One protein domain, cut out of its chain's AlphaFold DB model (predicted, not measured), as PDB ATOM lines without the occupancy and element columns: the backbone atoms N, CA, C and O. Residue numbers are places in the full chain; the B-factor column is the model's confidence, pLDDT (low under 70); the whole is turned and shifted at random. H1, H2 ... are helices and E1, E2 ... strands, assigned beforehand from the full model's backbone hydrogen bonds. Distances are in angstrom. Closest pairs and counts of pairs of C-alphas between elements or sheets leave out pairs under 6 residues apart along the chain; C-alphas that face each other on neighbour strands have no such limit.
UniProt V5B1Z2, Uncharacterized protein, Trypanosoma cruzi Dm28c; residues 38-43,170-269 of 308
ATOM      1  N   PHE A  38      72.557 116.670 112.378       40.50
ATOM      2  CA  PHE A  38      74.009 116.533 112.347       40.50
ATOM      3  C   PHE A  38      74.432 115.603 113.484       40.50
ATOM      4  O   PHE A  38      73.970 115.729 114.624       40.50
ATOM      5  N   LEU A  39      75.283 114.638 113.163       40.56
ATOM      6  CA  LEU A  39      75.904 113.737 114.124       40.56
ATOM      7  C   LEU A  39      77.363 114.164 114.269       40.56
ATOM      8  O   LEU A  39      78.047 114.362 113.271       40.56
ATOM      9  N   VAL A  40      77.824 114.341 115.504       42.31
ATOM     10  CA  VAL A  40      79.209 114.715 115.805       42.31
ATOM     11  C   VAL A  40      79.816 113.598 116.655       42.31
ATOM     12  O   VAL A  40      79.425 113.393 117.802       42.31
ATOM     13  N   GLY A  41      80.740 112.823 116.091       39.44
ATOM     14  CA  GLY A  41      81.453 111.768 116.814       39.44
ATOM     15  C   GLY A  41      82.800 112.277 117.320       39.44
ATOM     16  O   GLY A  41      83.717 112.453 116.537       39.44
ATOM     17  N   CYS A  42      82.965 112.502 118.622       42.16
ATOM     18  CA  CYS A  42      84.278 112.834 119.176       42.16
ATOM     19  C   CYS A  42      85.056 111.539 119.433       42.16
ATOM     20  O   CYS A  42      84.633 110.707 120.226       42.16
ATOM     21  N   PHE A  43      86.212 111.364 118.809       36.50
ATOM     22  CA  PHE A  43      87.128 110.273 119.150       36.50
ATOM     23  C   PHE A  43      88.190 110.768 120.120       36.50
ATOM     24  O   PHE A  43      88.416 111.968 120.235       36.50
ATOM     25  N   PHE A 170      74.611 112.955 126.599       30.16
ATOM     26  CA  PHE A 170      75.900 112.376 126.247       30.16
ATOM     27  C   PHE A 170      75.784 110.857 126.305       30.16
ATOM     28  O   PHE A 170      75.739 110.275 127.389       30.16
ATOM     29  N   ASN A 171      75.756 110.212 125.143       40.19
ATOM     30  CA  ASN A 171      75.769 108.757 125.063       40.19
ATOM     31  C   ASN A 171      77.204 108.301 124.813       40.19
ATOM     32  O   ASN A 171      77.631 108.154 123.675       40.19
ATOM     33  N   GLN A 172      77.975 108.114 125.880       50.84
ATOM     34  CA  GLN A 172      79.254 107.420 125.766       50.84
ATOM     35  C   GLN A 172      78.984 105.910 125.809       50.84
ATOM     36  O   GLN A 172      78.434 105.437 126.812       50.84
ATOM     37  N   PRO A 173      79.363 105.136 124.775       64.88
ATOM     38  CA  PRO A 173      79.368 103.685 124.873       64.88
ATOM     39  C   PRO A 173      80.289 103.285 126.028       64.88
ATOM     40  O   PRO A 173      81.490 103.556 126.011       64.88
ATOM     41  N   ARG A 174      79.718 102.695 127.079       76.88
ATOM     42  CA  ARG A 174      80.499 102.173 128.200       76.88
ATOM     43  C   ARG A 174      80.900 100.746 127.876       76.88
ATOM     44  O   ARG A 174      80.044  99.870 127.790       76.88
ATOM     45  N   PHE A 175      82.196 100.530 127.717       82.25
ATOM     46  CA  PHE A 175      82.777  99.200 127.601       82.25
ATOM     47  C   PHE A 175      83.273  98.737 128.971       82.25
ATOM     48  O   PHE A 175      83.689  99.560 129.789       82.25
ATOM     49  N   ALA A 176      83.224  97.431 129.233       89.38
ATOM     50  CA  ALA A 176      83.878  96.873 130.410       89.38
ATOM     51  C   ALA A 176      85.403  97.052 130.282       89.38
ATOM     52  O   ALA A 176      85.932  97.061 129.167       89.38
ATOM     53  N   ASN A 177      86.108  97.210 131.405       85.69
ATOM     54  CA  ASN A 177      87.547  97.522 131.412       85.69
ATOM     55  C   ASN A 177      88.405  96.479 130.675       85.69
ATOM     56  O   ASN A 177      89.467  96.807 130.159       85.69
ATOM     57  N   ASP A 178      87.939  95.238 130.622       93.06
ATOM     58  CA  ASP A 178      88.555  94.074 129.990       93.06
ATOM     59  C   ASP A 178      88.055  93.812 128.557       93.06
ATOM     60  O   ASP A 178      88.429  92.821 127.933       93.06
ATOM     61  N   THR A 179      87.227  94.703 128.002       91.50
ATOM     62  CA  THR A 179      86.742  94.575 126.622       91.50
ATOM     63  C   THR A 179      87.898  94.793 125.647       91.50
ATOM     64  O   THR A 179      88.554  95.839 125.688       91.50
ATOM     65  N   SER A 180      88.121  93.835 124.744       94.50
ATOM     66  CA  SER A 180      89.160  93.939 123.717       94.50
ATOM     67  C   SER A 180      88.870  95.062 122.723       94.50
ATOM     68  O   SER A 180      87.715  95.414 122.463       94.50
ATOM     69  N   ASP A 181      89.923  95.622 122.131       86.00
ATOM     70  CA  ASP A 181      89.777  96.731 121.186       86.00
ATOM     71  C   ASP A 181      89.039  96.323 119.906       86.00
ATOM     72  O   ASP A 181      88.289  97.128 119.358       86.00
ATOM     73  N   ASP A 182      89.131  95.056 119.490       90.50
ATOM     74  CA  ASP A 182      88.347  94.525 118.369       90.50
ATOM     75  C   ASP A 182      86.841  94.535 118.658       90.50
ATOM     76  O   ASP A 182      86.041  94.869 117.783       90.50
ATOM     77  N   VAL A 183      86.436  94.234 119.898       89.81
ATOM     78  CA  VAL A 183      85.026  94.302 120.311       89.81
ATOM     79  C   VAL A 183      84.553  95.753 120.364       89.81
ATOM     80  O   VAL A 183      83.450  96.047 119.904       89.81
ATOM     81  N   LYS A 184      85.385  96.679 120.861       86.75
ATOM     82  CA  LYS A 184      85.067  98.119 120.852       86.75
ATOM     83  C   LYS A 184      84.908  98.641 119.427       86.75
ATOM     84  O   LYS A 184      83.925  99.323 119.147       86.75
ATOM     85  N   ARG A 185      85.834  98.285 118.528       81.94
ATOM     86  CA  ARG A 185      85.783  98.647 117.105       81.94
ATOM     87  C   ARG A 185      84.518  98.092 116.457       81.94
ATOM     88  O   ARG A 185      83.757  98.863 115.894       81.94
ATOM     89  N   THR A 186      84.220  96.810 116.658       88.19
ATOM     90  CA  THR A 186      83.004  96.174 116.121       88.19
ATOM     91  C   THR A 186      81.723  96.838 116.639       88.19
ATOM     92  O   THR A 186      80.776  97.043 115.884       88.19
ATOM     93  N   ALA A 187      81.668  97.194 117.925       88.12
ATOM     94  CA  ALA A 187      80.516  97.879 118.505       88.12
ATOM     95  C   ALA A 187      80.338  99.294 117.936       88.12
ATOM     96  O   ALA A 187      79.211  99.714 117.678       88.12
ATOM     97  N   LEU A 188      81.438 100.018 117.714       82.38
ATOM     98  CA  LEU A 188      81.408 101.309 117.036       82.38
ATOM     99  C   LEU A 188      80.962 101.143 115.581       82.38
ATOM    100  O   LEU A 188      80.017 101.814 115.184       82.38
ATOM    101  N   ASP A 189      81.533 100.204 114.827       81.94
ATOM    102  CA  ASP A 189      81.146  99.911 113.440       81.94
ATOM    103  C   ASP A 189      79.655  99.569 113.328       81.94
ATOM    104  O   ASP A 189      78.978 100.000 112.391       81.94
ATOM    105  N   PHE A 190      79.107  98.849 114.311       86.38
ATOM    106  CA  PHE A 190      77.676  98.573 114.399       86.38
ATOM    107  C   PHE A 190      76.853  99.851 114.611       86.38
ATOM    108  O   PHE A 190      75.852 100.062 113.922       86.38
ATOM    109  N   ILE A 191      77.279 100.733 115.523       82.88
ATOM    110  CA  ILE A 191      76.636 102.036 115.738       82.88
ATOM    111  C   ILE A 191      76.688 102.861 114.448       82.88
ATOM    112  O   ILE A 191      75.647 103.352 114.011       82.88
ATOM    113  N   TYR A 192      77.847 102.951 113.795       77.62
ATOM    114  CA  TYR A 192      78.026 103.650 112.521       77.62
ATOM    115  C   TYR A 192      77.115 103.107 111.428       77.62
ATOM    116  O   TYR A 192      76.398 103.870 110.784       77.62
ATOM    117  N   SER A 193      77.061 101.784 111.286       81.19
ATOM    118  CA  SER A 193      76.184 101.113 110.324       81.19
ATOM    119  C   SER A 193      74.699 101.379 110.605       81.19
ATOM    120  O   SER A 193      73.888 101.402 109.682       81.19
ATOM    121  N   SER A 194      74.327 101.609 111.869       83.81
ATOM    122  CA  SER A 194      72.946 101.901 112.276       83.81
ATOM    123  C   SER A 194      72.527 103.369 112.108       83.81
ATOM    124  O   SER A 194      71.330 103.655 112.070       83.81
ATOM    125  N   LEU A 195      73.479 104.305 111.998       77.44
ATOM    126  CA  LEU A 195      73.206 105.750 111.991       77.44
ATOM    127  C   LEU A 195      72.611 106.271 110.670       77.44
ATOM    128  O   LEU A 195      72.195 107.428 110.605       77.44
ATOM    129  N   GLY A 196      72.491 105.416 109.650       82.25
ATOM    130  CA  GLY A 196      72.009 105.805 108.327       82.25
ATOM    131  C   GLY A 196      73.004 106.706 107.593       82.25
ATOM    132  O   GLY A 196      74.163 106.831 107.978       82.25
ATOM    133  N   VAL A 197      72.555 107.325 106.500       80.69
ATOM    134  CA  VAL A 197      73.400 108.238 105.717       80.69
ATOM    135  C   VAL A 197      73.554 109.554 106.485       80.69
ATOM    136  O   VAL A 197      72.565 110.236 106.750       80.69
ATOM    137  N   TYR A 198      74.789 109.896 106.840       80.06
ATOM    138  CA  TYR A 198      75.181 111.215 107.339       80.06
ATOM    139  C   TYR A 198      75.871 112.002 106.217       80.06
ATOM    140  O   TYR A 198      76.312 111.403 105.241       80.06
ATOM    141  N   ASP A 199      75.953 113.329 106.327       82.38
ATOM    142  CA  ASP A 199      76.634 114.175 105.327       82.38
ATOM    143  C   ASP A 199      78.095 114.453 105.713       82.38
ATOM    144  O   ASP A 199      78.981 114.504 104.858       82.38
ATOM    145  N   PHE A 200      78.353 114.592 107.016       84.56
ATOM    146  CA  PHE A 200      79.661 114.943 107.560       84.56
ATOM    147  C   PHE A 200      79.950 114.200 108.854       84.56
ATOM    148  O   PHE A 200      79.036 113.908 109.628       84.56
ATOM    149  N   GLU A 201      81.232 113.973 109.108       88.94
ATOM    150  CA  GLU A 201      81.746 113.432 110.353       88.94
ATOM    151  C   GLU A 201      82.846 114.346 110.894       88.94
ATOM    152  O   GLU A 201      83.856 114.595 110.240       88.94
ATOM    153  N   LEU A 202      82.639 114.875 112.097       89.56
ATOM    154  CA  LEU A 202      83.606 115.738 112.765       89.56
ATOM    155  C   LEU A 202      84.389 114.928 113.791       89.56
ATOM    156  O   LEU A 202      83.813 114.537 114.799       89.56
ATOM    157  N   TRP A 203      85.687 114.772 113.568       90.69
ATOM    158  CA  TRP A 203      86.638 114.179 114.497       90.69
ATOM    159  C   TRP A 203      87.369 115.278 115.258       90.69
ATOM    160  O   TRP A 203      87.723 116.314 114.699       90.69
ATOM    161  N   THR A 204      87.640 115.051 116.534       88.62
ATOM    162  CA  THR A 204      88.424 115.968 117.365       88.62
ATOM    163  C   THR A 204      89.525 115.187 118.046       88.62
ATOM    164  O   THR A 204      89.250 114.113 118.566       88.62
ATOM    165  N   ASP A 205      90.734 115.728 118.078       87.88
ATOM    166  CA  ASP A 205      91.849 115.161 118.825       87.88
ATOM    167  C   ASP A 205      92.520 116.238 119.676       87.88
ATOM    168  O   ASP A 205      92.512 117.432 119.346       87.88
ATOM    169  N   VAL A 206      93.068 115.818 120.810       85.94
ATOM    170  CA  VAL A 206      93.597 116.713 121.831       85.94
ATOM    171  C   VAL A 206      94.938 116.201 122.315       85.94
ATOM    172  O   VAL A 206      95.059 115.091 122.819       85.94
ATOM    173  N   SER A 207      95.937 117.075 122.259       81.25
ATOM    174  CA  SER A 207      97.221 116.858 122.905       81.25
ATOM    175  C   SER A 207      97.309 117.709 124.167       81.25
ATOM    176  O   SER A 207      97.129 118.932 124.140       81.25
ATOM    177  N   SER A 208      97.603 117.066 125.293       74.00
ATOM    178  CA  SER A 208      97.978 117.745 126.530       74.00
ATOM    179  C   SER A 208      99.442 117.471 126.831       74.00
ATOM    180  O   SER A 208      99.843 116.315 126.957       74.00
ATOM    181  N   SER A 209     100.224 118.529 127.008       71.44
ATOM    182  CA  SER A 209     101.605 118.443 127.467       71.44
ATOM    183  C   SER A 209     101.800 119.372 128.657       71.44
ATOM    184  O   SER A 209     101.219 120.457 128.712       71.44
ATOM    185  N   LEU A 210     102.617 118.929 129.615       61.28
ATOM    186  CA  LEU A 210     103.052 119.742 130.755       61.28
ATOM    187  C   LEU A 210     103.955 120.903 130.321       61.28
ATOM    188  O   LEU A 210     104.111 121.869 131.066       61.28
ATOM    189  N   ALA A 211     104.543 120.821 129.123       68.56
ATOM    190  CA  ALA A 211     105.330 121.906 128.571       68.56
ATOM    191  C   ALA A 211     104.427 123.081 128.178       68.56
ATOM    192  O   ALA A 211     103.371 122.933 127.564       68.56
ATOM    193  N   GLU A 212     104.909 124.273 128.509       56.75
ATOM    194  CA  GLU A 212     104.190 125.543 128.519       56.75
ATOM    195  C   GLU A 212     103.451 125.923 127.225       56.75
ATOM    196  O   GLU A 212     102.525 126.727 127.258       56.75
ATOM    197  N   LEU A 213     103.845 125.356 126.087       61.53
ATOM    198  CA  LEU A 213     103.360 125.732 124.757       61.53
ATOM    199  C   LEU A 213     102.870 124.542 123.923       61.53
ATOM    200  O   LEU A 213     102.618 124.697 122.733       61.53
ATOM    201  N   ALA A 214     102.752 123.353 124.516       68.38
ATOM    202  CA  ALA A 214     102.594 122.123 123.743       68.38
ATOM    203  C   ALA A 214     101.180 121.527 123.771       68.38
ATOM    204  O   ALA A 214     100.941 120.530 123.095       68.38
ATOM    205  N   SER A 215     100.226 122.115 124.507       76.12
ATOM    206  CA  SER A 215      98.838 121.658 124.411       76.12
ATOM    207  C   SER A 215      98.180 122.205 123.146       76.12
ATOM    208  O   SER A 215      98.132 123.416 122.905       76.12
ATOM    209  N   GLY A 216      97.671 121.290 122.332       84.50
ATOM    210  CA  GLY A 216      97.063 121.573 121.044       84.50
ATOM    211  C   GLY A 216      95.752 120.825 120.885       84.50
ATOM    212  O   GLY A 216      95.511 119.798 121.515       84.50
ATOM    213  N   SER A 217      94.907 121.358 120.020       87.62
ATOM    214  CA  SER A 217      93.665 120.732 119.593       87.62
ATOM    215  C   SER A 217      93.637 120.665 118.077       87.62
ATOM    216  O   SER A 217      94.089 121.594 117.399       87.62
ATOM    217  N   ALA A 218      93.110 119.567 117.556       89.31
ATOM    218  CA  ALA A 218      92.820 119.393 116.150       89.31
ATOM    219  C   ALA A 218      91.352 119.002 115.978       89.31
ATOM    220  O   ALA A 218      90.805 118.229 116.759       89.31
ATOM    221  N   ALA A 219      90.715 119.538 114.948       90.44
ATOM    222  CA  ALA A 219      89.395 119.135 114.505       90.44
ATOM    223  C   ALA A 219      89.470 118.815 113.011       90.44
ATOM    224  O   ALA A 219      89.945 119.634 112.224       90.44
ATOM    225  N   LEU A 220      89.057 117.610 112.636       89.38
ATOM    226  CA  LEU A 220      89.078 117.099 111.273       89.38
ATOM    227  C   LEU A 220      87.641 116.876 110.825       89.38
ATOM    228  O   LEU A 220      86.888 116.171 111.493       89.38
ATOM    229  N   LEU A 221      87.255 117.468 109.704       89.62
ATOM    230  CA  LEU A 221      85.929 117.284 109.131       89.62
ATOM    231  C   LEU A 221      86.025 116.358 107.925       89.62
ATOM    232  O   LEU A 221      86.700 116.686 106.955       89.62
ATOM    233  N   TYR A 222      85.338 115.224 107.964       86.12
ATOM    234  CA  TYR A 222      85.229 114.275 106.861       86.12
ATOM    235  C   TYR A 222      83.861 114.403 106.193       86.12
ATOM    236  O   TYR A 222      82.844 114.598 106.860       86.12
ATOM    237  N   GLY A 223      83.826 114.300 104.865       86.19
ATOM    238  CA  GLY A 223      82.583 114.163 104.111       86.19
ATOM    239  C   GLY A 223      82.184 112.693 104.026       86.19
ATOM    240  O   GLY A 223      83.037 111.824 103.856       86.19
ATOM    241  N   SER A 224      80.891 112.391 104.088       80.06
ATOM    242  CA  SER A 224      80.413 111.003 103.993       80.06
ATOM    243  C   SER A 224      80.641 110.354 102.628       80.06
ATOM    244  O   SER A 224      80.654 109.132 102.505       80.06
ATOM    245  N   THR A 225      80.822 111.167 101.587       73.31
ATOM    246  CA  THR A 225      81.018 110.705 100.209       73.31
ATOM    247  C   THR A 225      82.486 110.591  99.813       73.31
ATOM    248  O   THR A 225      82.788 110.093  98.729       73.31
ATOM    249  N   THR A 226      83.404 111.096 100.638       61.03
ATOM    250  CA  THR A 226      84.839 111.003 100.371       61.03
ATOM    251  C   THR A 226      85.319 109.609 100.749       61.03
ATOM    252  O   THR A 226      85.557 109.318 101.910       61.03
ATOM    253  N   THR A 227      85.488 108.744  99.747       66.12
ATOM    254  CA  THR A 227      86.176 107.442  99.863       66.12
ATOM    255  C   THR A 227      87.673 107.574 100.152       66.12
ATOM    256  O   THR A 227      88.383 106.577 100.233       66.12
ATOM    257  N   THR A 228      88.173 108.802 100.255       71.62
ATOM    258  CA  THR A 228      89.543 109.110 100.636       71.62
ATOM    259  C   THR A 228      89.624 109.252 102.149       71.62
ATOM    260  O   THR A 228      88.889 110.062 102.707       71.62
ATOM    261  N   ASP A 229      90.596 108.597 102.786       78.88
ATOM    262  CA  ASP A 229      90.912 108.736 104.223       78.88
ATOM    263  C   ASP A 229      91.445 110.138 104.614       78.88
ATOM    264  O   ASP A 229      92.030 110.338 105.680       78.88
ATOM    265  N   LEU A 230      91.270 111.132 103.739       87.00
ATOM    266  CA  LEU A 230      91.703 112.505 103.933       87.00
ATOM    267  C   LEU A 230      90.524 113.376 104.388       87.00
ATOM    268  O   LEU A 230      89.457 113.333 103.770       87.00
ATOM    269  N   PRO A 231      90.717 114.199 105.429       85.31
ATOM    270  CA  PRO A 231      89.699 115.132 105.879       85.31
ATOM    271  C   PRO A 231      89.484 116.243 104.845       85.31
ATOM    272  O   PRO A 231      90.427 116.724 104.216       85.31
ATOM    273  N   VAL A 232      88.231 116.673 104.710       85.06
ATOM    274  CA  VAL A 232      87.818 117.829 103.903       85.06
ATOM    275  C   VAL A 232      88.397 119.112 104.490       85.06
ATOM    276  O   VAL A 232      88.875 119.966 103.749       85.06
ATOM    277  N   GLU A 233      88.409 119.226 105.820       85.81
ATOM    278  CA  GLU A 233      89.027 120.350 106.521       85.81
ATOM    279  C   GLU A 233      89.807 119.903 107.755       85.81
ATOM    280  O   GLU A 233      89.414 118.976 108.465       85.81
ATOM    281  N   VAL A 234      90.906 120.611 108.028       87.44
ATOM    282  CA  VAL A 234      91.763 120.404 109.196       87.44
ATOM    283  C   VAL A 234      91.931 121.721 109.927       87.44
ATOM    284  O   VAL A 234      92.560 122.647 109.419       87.44
ATOM    285  N   HIS A 235      91.438 121.774 111.158       86.69
ATOM    286  CA  HIS A 235      91.544 122.938 112.026       86.69
ATOM    287  C   HIS A 235      92.459 122.615 113.190       86.69
ATOM    288  O   HIS A 235      92.269 121.614 113.872       86.69
ATOM    289  N   ARG A 236      93.464 123.459 113.424       87.00
ATOM    290  CA  ARG A 236      94.403 123.311 114.540       87.00
ATOM    291  C   ARG A 236      94.390 124.575 115.374       87.00
ATOM    292  O   ARG A 236      94.498 125.671 114.830       87.00
ATOM    293  N   ALA A 237      94.307 124.419 116.685       82.94
ATOM    294  CA  ALA A 237      94.421 125.531 117.612       82.94
ATOM    295  C   ALA A 237      95.325 125.158 118.783       82.94
ATOM    296  O   ALA A 237      95.186 124.089 119.382       82.94
ATOM    297  N   ALA A 238      96.237 126.066 119.125       81.12
ATOM    298  CA  ALA A 238      96.955 125.989 120.385       81.12
ATOM    299  C   ALA A 238      95.945 126.199 121.518       81.12
ATOM    300  O   ALA A 238      95.217 127.192 121.528       81.12
ATOM    301  N   ALA A 239      95.889 125.264 122.465       72.19
ATOM    302  CA  ALA A 239      94.981 125.382 123.600       72.19
ATOM    303  C   ALA A 239      95.478 126.431 124.612       72.19
ATOM    304  O   ALA A 239      94.687 126.998 125.362       72.19
ATOM    305  N   GLY A 240      96.769 126.772 124.548       72.00
ATOM    306  CA  GLY A 240      97.419 127.765 125.391       72.00
ATOM    307  C   GLY A 240      98.204 127.130 126.536       72.00
ATOM    308  O   GLY A 240      98.278 125.911 126.684       72.00
ATOM    309  N   ARG A 241      98.828 127.983 127.349       66.50
ATOM    310  CA  ARG A 241      99.682 127.550 128.455       66.50
ATOM    311  C   ARG A 241      98.879 126.827 129.534       66.50
ATOM    312  O   ARG A 241      97.911 127.385 130.047       66.50
ATOM    313  N   LEU A 242      99.337 125.629 129.915       58.69
ATOM    314  CA  LEU A 242      98.802 124.833 131.034       58.69
ATOM    315  C   LEU A 242      97.292 124.564 130.940       58.69
ATOM    316  O   LEU A 242      96.604 124.418 131.952       58.69
ATOM    317  N   THR A 243      96.745 124.516 129.729       61.22
ATOM    318  CA  THR A 243      95.340 124.171 129.565       61.22
ATOM    319  C   THR A 243      95.125 122.699 129.839       61.22
ATOM    320  O   THR A 243      95.808 121.843 129.279       61.22
ATOM    321  N   SER A 244      94.159 122.412 130.710       77.88
ATOM    322  CA  SER A 244      93.700 121.047 130.931       77.88
ATOM    323  C   SER A 244      93.282 120.417 129.600       77.88
ATOM    324  O   SER A 244      92.771 121.108 128.712       77.88
ATOM    325  N   SER A 245      93.459 119.100 129.487       76.44
ATOM    326  CA  SER A 245      92.971 118.305 128.350       76.44
ATOM    327  C   SER A 245      91.507 118.621 128.032       76.44
ATOM    328  O   SER A 245      91.152 118.822 126.877       76.44
ATOM    329  N   TYR A 246      90.693 118.810 129.070       78.56
ATOM    330  CA  TYR A 246      89.303 119.235 128.946       78.56
ATOM    331  C   TYR A 246      89.122 120.559 128.186       78.56
ATOM    332  O   TYR A 246      88.296 120.659 127.283       78.56
ATOM    333  N   ARG A 247      89.906 121.595 128.514       78.94
ATOM    334  CA  ARG A 247      89.791 122.899 127.844       78.94
ATOM    335  C   ARG A 247      90.214 122.812 126.379       78.94
ATOM    336  O   ARG A 247      89.579 123.430 125.530       78.94
ATOM    337  N   ALA A 248      91.257 122.044 126.087       80.31
ATOM    338  CA  ALA A 248      91.691 121.798 124.720       80.31
ATOM    339  C   ALA A 248      90.632 121.015 123.914       80.31
ATOM    340  O   ALA A 248      90.389 121.335 122.755       80.31
ATOM    341  N   GLU A 249      89.918 120.076 124.540       81.81
ATOM    342  CA  GLU A 249      88.794 119.351 123.930       81.81
ATOM    343  C   GLU A 249      87.594 120.256 123.629       81.81
ATOM    344  O   GLU A 249      87.003 120.188 122.545       81.81
ATOM    345  N   CYS A 250      87.246 121.144 124.565       84.50
ATOM    346  CA  CYS A 250      86.220 122.157 124.339       84.50
ATOM    347  C   CYS A 250      86.572 123.028 123.129       84.50
ATOM    348  O   CYS A 250      85.717 123.221 122.270       84.50
ATOM    349  N   LEU A 251      87.828 123.476 123.022       83.38
ATOM    350  CA  LEU A 251      88.306 124.271 121.888       83.38
ATOM    351  C   LEU A 251      88.294 123.484 120.571       83.38
ATOM    352  O   LEU A 251      87.866 124.026 119.555       83.38
ATOM    353  N   ALA A 252      88.703 122.210 120.584       85.88
ATOM    354  CA  ALA A 252      88.644 121.335 119.411       85.88
ATOM    355  C   ALA A 252      87.208 121.233 118.881       85.88
ATOM    356  O   ALA A 252      86.940 121.450 117.699       85.88
ATOM    357  N   THR A 253      86.266 120.954 119.786       84.88
ATOM    358  CA  THR A 253      84.855 120.790 119.434       84.88
ATOM    359  C   THR A 253      84.242 122.109 118.973       84.88
ATOM    360  O   THR A 253      83.527 122.139 117.976       84.88
ATOM    361  N   GLU A 254      84.516 123.203 119.685       86.19
ATOM    362  CA  GLU A 254      84.003 124.526 119.339       86.19
ATOM    363  C   GLU A 254      84.486 124.954 117.954       86.19
ATOM    364  O   GLU A 254      83.672 125.364 117.129       86.19
ATOM    365  N   ASN A 255      85.783 124.801 117.671       85.19
ATOM    366  CA  ASN A 255      86.338 125.111 116.358       85.19
ATOM    367  C   ASN A 255      85.713 124.225 115.279       85.19
ATOM    368  O   ASN A 255      85.236 124.743 114.273       85.19
ATOM    369  N   GLY A 256      85.624 122.913 115.509       86.81
ATOM    370  CA  GLY A 256      84.987 121.994 114.567       86.81
ATOM    371  C   GLY A 256      83.545 122.384 114.225       86.81
ATOM    372  O   GLY A 256      83.178 122.448 113.054       86.81
ATOM    373  N   ILE A 257      82.732 122.728 115.227       84.81
ATOM    374  CA  ILE A 257      81.340 123.164 115.022       84.81
ATOM    375  C   ILE A 257      81.284 124.526 114.325       84.81
ATOM    376  O   ILE A 257      80.466 124.729 113.425       84.81
ATOM    377  N   ARG A 258      82.154 125.463 114.716       85.94
ATOM    378  CA  ARG A 258      82.227 126.797 114.113       85.94
ATOM    379  C   ARG A 258      82.536 126.722 112.624       85.94
ATOM    380  O   ARG A 258      82.030 127.563 111.895       85.94
ATOM    381  N   HIS A 259      83.317 125.740 112.183       80.81
ATOM    382  CA  HIS A 259      83.639 125.537 110.771       80.81
ATOM    383  C   HIS A 259      82.612 124.672 110.029       80.81
ATOM    384  O   HIS A 259      82.357 124.908 108.850       80.81
ATOM    385  N   LEU A 260      81.907 123.779 110.729       79.25
ATOM    386  CA  LEU A 260      80.777 123.040 110.163       79.25
ATOM    387  C   LEU A 260      79.644 123.976 109.702       79.25
ATOM    388  O   LEU A 260      79.060 123.764 108.642       79.25
ATOM    389  N   ILE A 261      79.322 125.015 110.483       73.06
ATOM    390  CA  ILE A 261      78.175 125.899 110.211       73.06
ATOM    391  C   ILE A 261      78.329 126.665 108.876       73.06
ATOM    392  O   ILE A 261      77.408 126.591 108.059       73.06
ATOM    393  N   PRO A 262      79.452 127.359 108.599       68.00
ATOM    394  CA  PRO A 262      79.700 127.984 107.304       68.00
ATOM    395  C   PRO A 262      79.811 126.972 106.168       68.00
ATOM    396  O   PRO A 262      79.238 127.219 105.115       68.00
ATOM    397  N   PHE A 263      80.466 125.823 106.371       58.62
ATOM    398  CA  PHE A 263      80.642 124.825 105.310       58.62
ATOM    399  C   PHE A 263      79.297 124.301 104.787       58.62
ATOM    400  O   PHE A 263      79.035 124.272 103.584       58.62
ATOM    401  N   VAL A 264      78.388 123.965 105.706       58.06
ATOM    402  CA  VAL A 264      77.012 123.564 105.381       58.06
ATOM    403  C   VAL A 264      76.246 124.699 104.690       58.06
ATOM    404  O   VAL A 264      75.380 124.441 103.854       58.06
ATOM    405  N   TRP A 265      76.553 125.954 105.023       56.12
ATOM    406  CA  TRP A 265      75.880 127.130 104.473       56.12
ATOM    407  C   TRP A 265      76.391 127.554 103.089       56.12
ATOM    408  O   TRP A 265      75.601 128.007 102.262       56.12
ATOM    409  N   GLU A 266      77.684 127.394 102.812       57.03
ATOM    410  CA  GLU A 266      78.304 127.674 101.509       57.03
ATOM    411  C   GLU A 266      78.044 126.551 100.497       57.03
ATOM    412  O   GLU A 266      77.995 126.783  99.284       57.03
ATOM    413  N   HIS A 267      77.798 125.333 100.986       52.56
ATOM    414  CA  HIS A 267      77.514 124.161 100.162       52.56
ATOM    415  C   HIS A 267      76.168 123.496 100.512       52.56
ATOM    416  O   HIS A 267      76.112 122.286 100.727       52.56
ATOM    417  N   PRO A 268      75.041 124.238 100.519       46.91
ATOM    418  CA  PRO A 268      73.782 123.751 101.085       46.91
ATOM    419  C   PRO A 268      73.121 122.644 100.258       46.91
ATOM    420  O   PRO A 268      72.240 121.957 100.779       46.91
ATOM    421  N   ASN A 269      73.520 122.520  98.987       46.03
ATOM    422  CA  ASN A 269      73.266 121.458  98.013       46.03
ATOM    423  C   ASN A 269      73.698 122.014  96.643       46.03
ATOM    424  O   ASN A 269      73.120 123.008  96.207       46.03
TER     425      ASN A 269
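This is residues 38 to 43 and 170 to 269 of the 308 residues of an uncharacterized protein of Trypanosoma cruzi Dm28c (UniProt V5B1Z2). A three-stranded sheet, E2 E3 E4, has the long helix H2 packed along one face, two layers, while H1 sits off beyond E2. The 106 printed residues include, in order, E1 H1 E2 E3 E4 H2: mixed, helices and strands. The whole is only just compact, close to loose (radius of gyration of the C-alphas 15.6 A), spanning 45 by 42 by 26 A.

Find E2, residues 200 to 207, from C-alpha 200 at (79.661, 114.943, 107.560); E3 is 216 to 223, E4 233 to 238. H2, 245 to 266, runs 32.0 A to C-alpha 266 at (78.304, 127.674, 101.509). H1 is 181 to 194; E1, 38 to 43, pairs with no named strand.

Hairpins E2 E3 and E3 E4 make a meander, each strand antiparallel to its neighbour before; N 203 and O 220, like N 219 and O 235, are 2.8 A apart, within hydrogen-bond range. H2 is on the sheet, height over the sheet 7.4 A; C-alphas Ser 217 and Ala 252, closest of E3 and H2, are 5.1 A apart. C-alphas Cys 42 and Trp 203, closest of E1 and E2, are 5.4 A apart. H1 is apart from H2. Every O i to N i+4 pair is within range in H1, 17 of 18 in H2.

Across the cut, residues 44 to 169, C-alphas 43 and 170 are 13.4 A apart. No link printed whole is long. Confidence is low in E1, mean pLDDT 40.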